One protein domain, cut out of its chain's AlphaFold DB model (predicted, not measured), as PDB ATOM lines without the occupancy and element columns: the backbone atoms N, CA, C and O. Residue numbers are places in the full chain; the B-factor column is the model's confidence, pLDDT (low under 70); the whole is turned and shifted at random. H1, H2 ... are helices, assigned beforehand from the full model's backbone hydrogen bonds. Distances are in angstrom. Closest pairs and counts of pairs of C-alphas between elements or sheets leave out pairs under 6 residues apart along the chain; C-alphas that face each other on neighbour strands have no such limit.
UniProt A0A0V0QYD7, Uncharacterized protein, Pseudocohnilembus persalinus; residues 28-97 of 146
ATOM      1  N   PRO A  28      -1.259  -2.260  10.945       66.88
ATOM      2  CA  PRO A  28      -1.239  -1.476   9.723       66.88
ATOM      3  C   PRO A  28      -0.328  -0.259   9.912       66.88
ATOM      4  O   PRO A  28      -0.173   0.256  11.025       66.88
ATOM      5  N   LEU A  29       0.279   0.194   8.817       70.31
ATOM      6  CA  LEU A  29       1.019   1.449   8.796       70.31
ATOM      7  C   LEU A  29       0.070   2.605   9.164       70.31
ATOM      8  O   LEU A  29      -1.063   2.629   8.673       70.31
ATOM      9  N   PRO A  30       0.505   3.569   9.997       77.69
ATOM     10  CA  PRO A  30      -0.260   4.787  10.238       77.69
ATOM     11  C   PRO A  30      -0.597   5.490   8.918       77.69
ATOM     12  O   PRO A  30       0.245   5.563   8.025       77.69
ATOM     13  N   GLU A  31      -1.806   6.038   8.789       76.50
ATOM     14  CA  GLU A  31      -2.292   6.572   7.507       76.50
ATOM     15  C   GLU A  31      -1.431   7.706   6.937       76.50
ATOM     16  O   GLU A  31      -1.249   7.791   5.727       76.50
ATOM     17  N   PHE A  32      -0.848   8.544   7.795       74.94
ATOM     18  CA  PHE A  32       0.053   9.628   7.392       74.94
ATOM     19  C   PHE A  32       1.426   9.139   6.897       74.94
ATOM     20  O   PHE A  32       2.203   9.941   6.388       74.94
ATOM     21  N   LEU A  33       1.733   7.845   7.044       73.88
ATOM     22  CA  LEU A  33       2.918   7.173   6.488       73.88
ATOM     23  C   LEU A  33       2.560   6.225   5.339       73.88
ATOM     24  O   LEU A  33       3.459   5.668   4.712       73.88
ATOM     25  N   ASN A  34       1.269   6.014   5.073       80.06
ATOM     26  CA  ASN A  34       0.804   5.089   4.054       80.06
ATOM     27  C   ASN A  34       0.612   5.822   2.711       80.06
ATOM     28  O   ASN A  34      -0.366   6.553   2.575       80.06
ATOM     29  N   PRO A  35       1.452   5.585   1.687       78.19
ATOM     30  CA  PRO A  35       1.371   6.268   0.396       78.19
ATOM     31  C   PRO A  35       0.092   5.966  -0.398       78.19
ATOM     32  O   PRO A  35      -0.201   6.669  -1.370       78.19
ATOM     33  N   HIS A  36      -0.684   4.961   0.016       78.88
ATOM     34  CA  HIS A  36      -2.003   4.652  -0.538       78.88
ATOM     35  C   HIS A  36      -3.137   5.441   0.129       78.88
ATOM     36  O   HIS A  36      -4.240   5.488  -0.408       78.88
ATOM     37  N   SER A  37      -2.890   6.068   1.282       83.06
ATOM     38  CA  SER A  37      -3.882   6.901   1.959       83.06
ATOM     39  C   SER A  37      -3.895   8.322   1.390       83.06
ATOM     40  O   SER A  37      -2.851   8.918   1.118       83.06
ATOM     41  N   HIS A  38      -5.084   8.917   1.278       86.44
ATOM     42  CA  HIS A  38      -5.220  10.342   0.969       86.44
ATOM     43  C   HIS A  38      -4.563  11.225   2.040       86.44
ATOM     44  O   HIS A  38      -3.976  12.257   1.705       86.44
ATOM     45  N   THR A  39      -4.588  10.785   3.301       86.88
ATOM     46  CA  THR A  39      -3.985  11.479   4.445       86.88
ATOM     47  C   THR A  39      -2.480  11.697   4.239       86.88
ATOM     48  O   THR A  39      -1.954  12.766   4.548       86.88
ATOM     49  N   TYR A  40      -1.781  10.731   3.639       87.81
ATOM     50  CA  TYR A  40      -0.356  10.838   3.310       87.81
ATOM     51  C   TYR A  40      -0.057  11.964   2.318       87.81
ATOM     52  O   TYR A  40       0.837  12.786   2.534       87.81
ATOM     53  N   TRP A  41      -0.827  12.036   1.233       88.81
ATOM     54  CA  TRP A  41      -0.645  13.065   0.209       88.81
ATOM     55  C   TRP A  41      -1.009  14.450   0.733       88.81
ATOM     56  O   TRP A  41      -0.273  15.403   0.485       88.81
ATOM     57  N   GLN A  42      -2.074  14.555   1.528       92.12
ATOM     58  CA  GLN A  42      -2.445  15.802   2.200       92.12
ATOM     59  C   GLN A  42      -1.334  16.295   3.136       92.12
ATOM     60  O   GLN A  42      -0.978  17.472   3.096       92.12
ATOM     61  N   THR A  43      -0.734  15.394   3.920       89.56
ATOM     62  CA  THR A  43       0.367  15.733   4.836       89.56
ATOM     63  C   THR A  43       1.594  16.237   4.067       89.56
ATOM     64  O   THR A  43       2.168  17.265   4.422       89.56
ATOM     65  N   ASN A  44       1.964  15.578   2.965       91.00
ATOM     66  CA  ASN A  44       3.085  16.013   2.123       91.00
ATOM     67  C   ASN A  44       2.823  17.355   1.421       91.00
ATOM     68  O   ASN A  44       3.713  18.205   1.376       91.00
ATOM     69  N   VAL A  45       1.607  17.581   0.914       92.75
ATOM     70  CA  VAL A  45       1.210  18.871   0.322       92.75
ATOM     71  C   VAL A  45       1.273  19.986   1.365       92.75
ATOM     72  O   VAL A  45       1.807  21.060   1.083       92.75
ATOM     73  N   PHE A  46       0.798  19.723   2.585       93.94
ATOM     74  CA  PHE A  46       0.880  20.672   3.692       93.94
ATOM     75  C   PHE A  46       2.334  21.016   4.046       93.94
ATOM     76  O   PHE A  46       2.680  22.194   4.146       93.94
ATOM     77  N   LEU A  47       3.210  20.014   4.168       91.38
ATOM     78  CA  LEU A  47       4.637  20.228   4.434       91.38
ATOM     79  C   LEU A  47       5.311  21.045   3.326       91.38
ATOM     80  O   LEU A  47       6.113  21.936   3.614       91.38
ATOM     81  N   LEU A  48       4.964  20.790   2.064       92.88
ATOM     82  CA  LEU A  48       5.499  21.537   0.928       92.88
ATOM     83  C   LEU A  48       5.045  23.004   0.955       92.88
ATOM     84  O   LEU A  48       5.864  23.907   0.757       92.88
ATOM     85  N   ALA A  49       3.772  23.256   1.271       93.31
ATOM     86  CA  ALA A  49       3.240  24.606   1.450       93.31
ATOM     87  C   ALA A  49       3.912  25.339   2.626       93.31
ATOM     88  O   ALA A  49       4.299  26.505   2.488       93.31
ATOM     89  N   ALA A  50       4.130  24.650   3.750       92.94
ATOM     90  CA  ALA A  50       4.853  25.195   4.896       92.94
ATOM     91  C   ALA A  50       6.300  25.558   4.528       92.94
ATOM     92  O   ALA A  50       6.775  26.637   4.885       92.94
ATOM     93  N   CYS A  51       6.981  24.719   3.741       91.06
ATOM     94  CA  CYS A  51       8.338  25.000   3.279       91.06
ATOM     95  C   CYS A  51       8.396  26.195   2.320       91.06
ATOM     96  O   CYS A  51       9.310  27.018   2.416       91.06
ATOM     97  N   TRP A  52       7.410  26.340   1.430       91.06
ATOM     98  CA  TRP A  52       7.294  27.518   0.567       91.06
ATOM     99  C   TRP A  52       7.133  28.792   1.402       91.06
ATOM    100  O   TRP A  52       7.829  29.790   1.175       91.06
ATOM    101  N   PHE A  53       6.230  28.768   2.383       91.25
ATOM    102  CA  PHE A  53       5.980  29.918   3.248       91.25
ATOM    103  C   PHE A  53       7.201  30.259   4.115       91.25
ATOM    104  O   PHE A  53       7.588  31.429   4.206       91.25
ATOM    105  N   GLY A  54       7.875  29.242   4.660       88.38
ATOM    106  CA  GLY A  54       9.142  29.381   5.379       88.38
ATOM    107  C   GLY A  54      10.232  30.001   4.506       88.38
ATOM    108  O   GLY A  54      10.876  30.966   4.914       88.38
ATOM    109  N   ARG A  55      10.368  29.564   3.247       88.25
ATOM    110  CA  ARG A  55      11.311  30.158   2.283       88.25
ATOM    111  C   ARG A  55      11.004  31.629   1.978       88.25
ATOM    112  O   ARG A  55      11.939  32.408   1.762       88.25
ATOM    113  N   ARG A  56       9.721  32.002   1.894       87.81
ATOM    114  CA  ARG A  56       9.276  33.387   1.640       87.81
ATOM    115  C   ARG A  56       9.480  34.292   2.856       87.81
ATOM    116  O   ARG A  56       9.746  35.477   2.683       87.81
ATOM    117  N   SER A  57       9.371  33.753   4.063       87.50
ATOM    118  CA  SER A  57       9.619  34.510   5.297       87.50
ATOM    119  C   SER A  57      11.119  34.631   5.581       87.50
ATOM    120  O   SER A  57      11.593  35.712   5.905       87.50
ATOM    121  N   ALA A  58      11.907  33.597   5.263       85.94
ATOM    122  CA  ALA A  58      13.363  33.595   5.423       85.94
ATOM    123  C   ALA A  58      14.082  34.740   4.685       85.94
ATOM    124  O   ALA A  58      15.132  35.186   5.135       85.94
ATOM    125  N   THR A  59      13.528  35.252   3.574       76.50
ATOM    126  CA  THR A  59      14.082  36.445   2.904       76.50
ATOM    127  C   THR A  59      13.954  37.721   3.724       76.50
ATOM    128  O   THR A  59      14.744  38.634   3.521       76.50
ATOM    129  N   LYS A  60      12.951  37.800   4.600       81.69
ATOM    130  CA  LYS A  60      12.718  38.953   5.474       81.69
ATOM    131  C   LYS A  60      13.529  38.842   6.765       81.69
ATOM    132  O   LYS A  60      14.062  39.842   7.220       81.69
ATOM    133  N   ASP A  61      13.688  37.622   7.276       81.81
ATOM    134  CA  ASP A  61      14.304  37.358   8.585       81.81
ATOM    135  C   ASP A  61      15.812  37.041   8.509       81.81
ATOM    136  O   ASP A  61      16.412  36.614   9.491       81.81
ATOM    137  N   GLY A  62      16.437  37.173   7.332       79.62
ATOM    138  CA  GLY A  62      17.871  36.904   7.141       79.62
ATOM    139  C   GLY A  62      18.279  35.436   7.328       79.62
ATOM    140  O   GLY A  62      19.460  35.126   7.460       79.62
ATOM    141  N   CYS A  63      17.314  34.517   7.333       81.75
ATOM    142  CA  CYS A  63      17.553  33.091   7.517       81.75
ATOM    143  C   CYS A  63      18.023  32.400   6.226       81.75
ATOM    144  O   CYS A  63      17.695  32.793   5.102       81.75
ATOM    145  N   LEU A  64      18.752  31.293   6.384       83.81
ATOM    146  CA  LEU A  64      19.269  30.499   5.269       83.81
ATOM    147  C   LEU A  64      18.131  29.868   4.451       83.81
ATOM    148  O   LEU A  64      17.440  28.948   4.887       83.81
ATOM    149  N   ARG A  65      17.977  30.313   3.200       84.94
ATOM    150  CA  ARG A  65      16.956  29.794   2.268       84.94
ATOM    151  C   ARG A  65      17.243  28.371   1.797       84.94
ATOM    152  O   ARG A  65      16.323  27.681   1.362       84.94
ATOM    153  N   ILE A  66      18.503  27.944   1.854       87.38
ATOM    154  CA  ILE A  66      18.955  26.648   1.332       87.38
ATOM    155  C   ILE A  66      18.218  25.504   2.034       87.38
ATOM    156  O   ILE A  66      17.719  24.623   1.347       87.38
ATOM    157  N   PHE A  67      18.032  25.583   3.356       86.56
ATOM    158  CA  PHE A  67      17.299  24.579   4.133       86.56
ATOM    159  C   PHE A  67      15.853  24.383   3.645       86.56
ATOM    160  O   PHE A  67      15.403  23.268   3.403       86.56
ATOM    161  N   TRP A  68      15.130  25.480   3.419       89.75
ATOM    162  CA  TRP A  68      13.763  25.414   2.899       89.75
ATOM    163  C   TRP A  68      13.708  24.900   1.459       89.75
ATOM    164  O   TRP A  68      12.766  24.221   1.063       89.75
ATOM    165  N   SER A  69      14.737  25.211   0.672       88.25
ATOM    166  CA  SER A  69      14.854  24.789  -0.726       88.25
ATOM    167  C   SER A  69      15.089  23.291  -0.846       88.25
ATOM    168  O   SER A  69      14.447  22.632  -1.658       88.25
ATOM    169  N   THR A  70      15.995  22.752  -0.028       89.38
ATOM    170  CA  THR A  70      16.281  21.319  -0.002       89.38
ATOM    171  C   THR A  70      15.064  20.542   0.481       89.38
ATOM    172  O   THR A  70      14.742  19.527  -0.129       89.38
ATOM    173  N   ALA A  71      14.335  21.051   1.481       89.25
ATOM    174  CA  ALA A  71      13.078  20.463   1.940       89.25
ATOM    175  C   ALA A  71      11.995  20.443   0.842       89.25
ATOM    176  O   ALA A  71      11.362  19.413   0.618       89.25
ATOM    177  N   MET A  72      11.818  21.542   0.095       88.81
ATOM    178  CA  MET A  72      10.857  21.597  -1.018       88.81
ATOM    179  C   MET A  72      11.144  20.564  -2.116       88.81
ATOM    180  O   MET A  72      10.201  20.056  -2.719       88.81
ATOM    181  N   CYS A  73      12.415  20.245  -2.378       90.50
ATOM    182  CA  CYS A  73      12.789  19.216  -3.352       90.50
ATOM    183  C   CYS A  73      12.733  17.798  -2.765       90.50
ATOM    184  O   CYS A  73      12.361  16.856  -3.463       90.50
ATOM    185  N   SER A  74      13.103  17.629  -1.494       90.25
ATOM    186  CA  SER A  74      13.210  16.311  -0.869       90.25
ATOM    187  C   SER A  74      11.848  15.706  -0.539       90.25
ATOM    188  O   SER A  74      11.661  14.516  -0.773       90.25
ATOM    189  N   ILE A  75      10.880  16.500  -0.072       89.81
ATOM    190  CA  ILE A  75       9.523  16.031   0.261       89.81
ATOM    191  C   ILE A  75       8.864  15.280  -0.916       89.81
ATOM    192  O   ILE A  75       8.517  14.111  -0.737       89.81
ATOM    193  N   PRO A  76       8.720  15.857  -2.129       87.31
ATOM    194  CA  PRO A  76       8.095  15.148  -3.245       87.31
ATOM    195  C   PRO A  76       8.940  13.963  -3.726       87.31
ATOM    196  O   PRO A  76       8.390  12.926  -4.095       87.31
ATOM    197  N   PHE A  77      10.271  14.080  -3.681       89.69
ATOM    198  CA  PHE A  77      11.174  12.995  -4.063       89.69
ATOM    199  C   PHE A  77      11.009  11.768  -3.154       89.69
ATOM    200  O   PHE A  77      10.790  10.656  -3.638       89.69
ATOM    201  N   PHE A  78      11.047  11.964  -1.834       88.00
ATOM    202  CA  PHE A  78      10.830  10.889  -0.868       88.00
ATOM    203  C   PHE A  78       9.393  10.367  -0.910       88.00
ATOM    204  O   PHE A  78       9.192   9.160  -0.760       88.00
ATOM    205  N   ALA A  79       8.409  11.225  -1.201       86.25
ATOM    206  CA  ALA A  79       7.029  10.794  -1.368       86.25
ATOM    207  C   ALA A  79       6.869   9.788  -2.519       86.25
ATOM    208  O   ALA A  79       6.293   8.716  -2.329       86.25
ATOM    209  N   LEU A  80       7.464  10.066  -3.681       83.94
ATOM    210  CA  LEU A  80       7.444   9.150  -4.826       83.94
ATOM    211  C   LEU A  80       8.250   7.868  -4.572       83.94
ATOM    212  O   LEU A  80       7.766   6.770  -4.850       83.94
ATOM    213  N   MET A  81       9.444   7.991  -3.986       85.69
ATOM    214  CA  MET A  81      10.295   6.839  -3.657       85.69
ATOM    215  C   MET A  81       9.635   5.889  -2.651       85.69
ATOM    216  O   MET A  81       9.746   4.670  -2.781       85.69
ATOM    217  N   SER A  82       8.939   6.436  -1.650       81.50
ATOM    218  CA  SER A  82       8.228   5.638  -0.647       81.50
ATOM    219  C   SER A  82       7.100   4.811  -1.264       81.50
ATOM    220  O   SER A  82       6.988   3.633  -0.944       81.50
ATOM    221  N   LYS A  83       6.334   5.388  -2.203       76.38
ATOM    222  CA  LYS A  83       5.278   4.681  -2.933       76.38
ATOM    223  C   LYS A  83       5.850   3.513  -3.736       76.38
ATOM    224  O   LYS A  83       5.392   2.392  -3.566       76.38
ATOM    225  N   GLY A  84       6.907   3.749  -4.517       71.06
ATOM    226  CA  GLY A  84       7.522   2.698  -5.338       71.06
ATOM    227  C   GLY A  84       8.122   1.543  -4.524       71.06
ATOM    228  O   GLY A  84       8.056   0.392  -4.947       71.06
ATOM    229  N   LYS A  85       8.677   1.822  -3.334       69.94
ATOM    230  CA  LYS A  85       9.138   0.767  -2.416       69.94
ATOM    231  C   LYS A  85       7.998   0.038  -1.715       69.94
ATOM    232  O   LYS A  85       8.158  -1.135  -1.401       69.94
ATOM    233  N   LEU A  86       6.892   0.715  -1.414       66.38
ATOM    234  CA  LEU A  86       5.743   0.055  -0.804       66.38
ATOM    235  C   LEU A  86       5.015  -0.829  -1.807       66.38
ATOM    236  O   LEU A  86       4.686  -1.937  -1.431       66.38
ATOM    237  N   ASP A  87       4.881  -0.420  -3.070       61.94
ATOM    238  CA  ASP A  87       4.329  -1.273  -4.132       61.94
ATOM    239  C   ASP A  87       5.143  -2.573  -4.284       61.94
ATOM    240  O   ASP A  87       4.573  -3.662  -4.338       61.94
ATOM    241  N   SER A  88       6.482  -2.491  -4.259       59.97
ATOM    242  CA  SER A  88       7.332  -3.689  -4.323       59.97
ATOM    243  C   SER A  88       7.286  -4.521  -3.039       59.97
ATOM    244  O   SER A  88       7.297  -5.749  -3.093       59.97
ATOM    245  N   LEU A  89       7.199  -3.890  -1.866       59.62
ATOM    246  CA  LEU A  89       7.023  -4.607  -0.604       59.62
ATOM    247  C   LEU A  89       5.628  -5.222  -0.481       59.62
ATOM    248  O   LEU A  89       5.515  -6.284   0.115       59.62
ATOM    249  N   ASP A  90       4.584  -4.622  -1.044       58.94
ATOM    250  CA  ASP A  90       3.222  -5.163  -1.068       58.94
ATOM    251  C   ASP A  90       3.132  -6.341  -2.058       58.94
ATOM    252  O   ASP A  90       2.501  -7.360  -1.772       58.94
ATOM    253  N   GLU A  91       3.875  -6.275  -3.167       55.81
ATOM    254  CA  GLU A  91       4.086  -7.401  -4.082       55.81
ATOM    255  C   GLU A  91       4.830  -8.573  -3.408       55.81
ATOM    256  O   GLU A  91       4.490  -9.738  -3.631       55.81
ATOM    257  N   ILE A  92       5.804  -8.282  -2.536       53.00
ATOM    258  CA  ILE A  92       6.620  -9.298  -1.845       53.00
ATOM    259  C   ILE A  92       5.948  -9.834  -0.561       53.00
ATOM    260  O   ILE A  92       6.049 -11.028  -0.264       53.00
ATOM    261  N   LEU A  93       5.277  -8.976   0.216       51.28
ATOM    262  CA  LEU A  93       4.785  -9.243   1.581       51.28
ATOM    263  C   LEU A  93       3.269  -9.041   1.750       51.28
ATOM    264  O   LEU A  93       2.673  -9.665   2.630       51.28
ATOM    265  N   GLY A  94       2.662  -8.159   0.955       45.81
ATOM    266  CA  GLY A  94       1.351  -7.544   1.197       45.81
ATOM    267  C   GLY A  94       0.146  -8.453   1.031       45.81
ATOM    268  O   GLY A  94      -0.804  -8.412   1.815       45.81
ATOM    269  N   LYS A  95       0.212  -9.374   0.074       49.84
ATOM    270  CA  LYS A  95      -0.715 -10.500   0.009       49.84
ATOM    271  C   LYS A  95       0.085 -11.775   0.165       49.84
ATOM    272  O   LYS A  95       0.906 -12.121  -0.681       49.84
ATOM    273  N   ARG A  96      -0.223 -12.539   1.214       50.16
ATOM    274  CA  ARG A  96      -0.055 -13.996   1.186       50.16
ATOM    275  C   ARG A  96      -0.959 -14.530   0.074       50.16
ATOM    276  O   ARG A  96      -2.039 -15.034   0.352       50.16
ATOM    277  N   ARG A  97      -0.546 -14.328  -1.178       56.09
ATOM    278  CA  ARG A  97      -1.229 -14.860  -2.342       56.09
ATOM    279  C   ARG A  97      -1.228 -16.368  -2.188       56.09
ATOM    280  O   ARG A  97      -0.168 -16.942  -1.900       56.09
TER     281      ARG A  97
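What this domain is: This is residues 28 to 97 of the 146 residues of an uncharacterized protein of Pseudocohnilembus persalinus (UniProt A0A0V0QYD7). This is a long helical hairpin, H1 and then the longer H2 side by side and running opposite ways, with residues 28 to 37 as a folded lead-in before H1. H2 runs on past the beginning of H1, where its residues 88 to 93 stick out. The 70 printed residues hold two named helices and no named strand, an all helix class. The whole is loose, a rod of 56 by 18 by 12 A, with a radius of gyration of the C-alphas of 15.7 A.

How they stand to each other: Look first at H1, residues 38 to 58, then at H2, residues 65 to 94. They form a helical hairpin and touch, at a shallow tilt of 13 degrees, opposite ways; the closest C-alphas, those of Arg 55 and Trp 68, are 5.4 A apart. H2 touches H1 with residues 65 to 79 alone. Near residue 88 H2 has a kink of 29 degrees, and residues 88 to 93 stand free. Every O i to N i+4 pair is within hydrogen-bond range in H1, and 25 of 26 in H2.

Where its parts are: Find C-alpha 38 at (-5.220, 10.342, 0.969); from there H1 runs 30.1 A to C-alpha 58. H2 runs 40.5 A from C-alpha 65 at (16.956, 29.794, 2.268) to C-alpha 94 at (1.351, -7.544, 1.197).

The domain as a whole: The C-alphas farthest apart, of Lys 60 and Arg 97, are 56.1 A apart. The printed part has no cut, and its H1 to H2 link is short. The model's pLDDT is under 70 at residue 28 and residues 85 to 97.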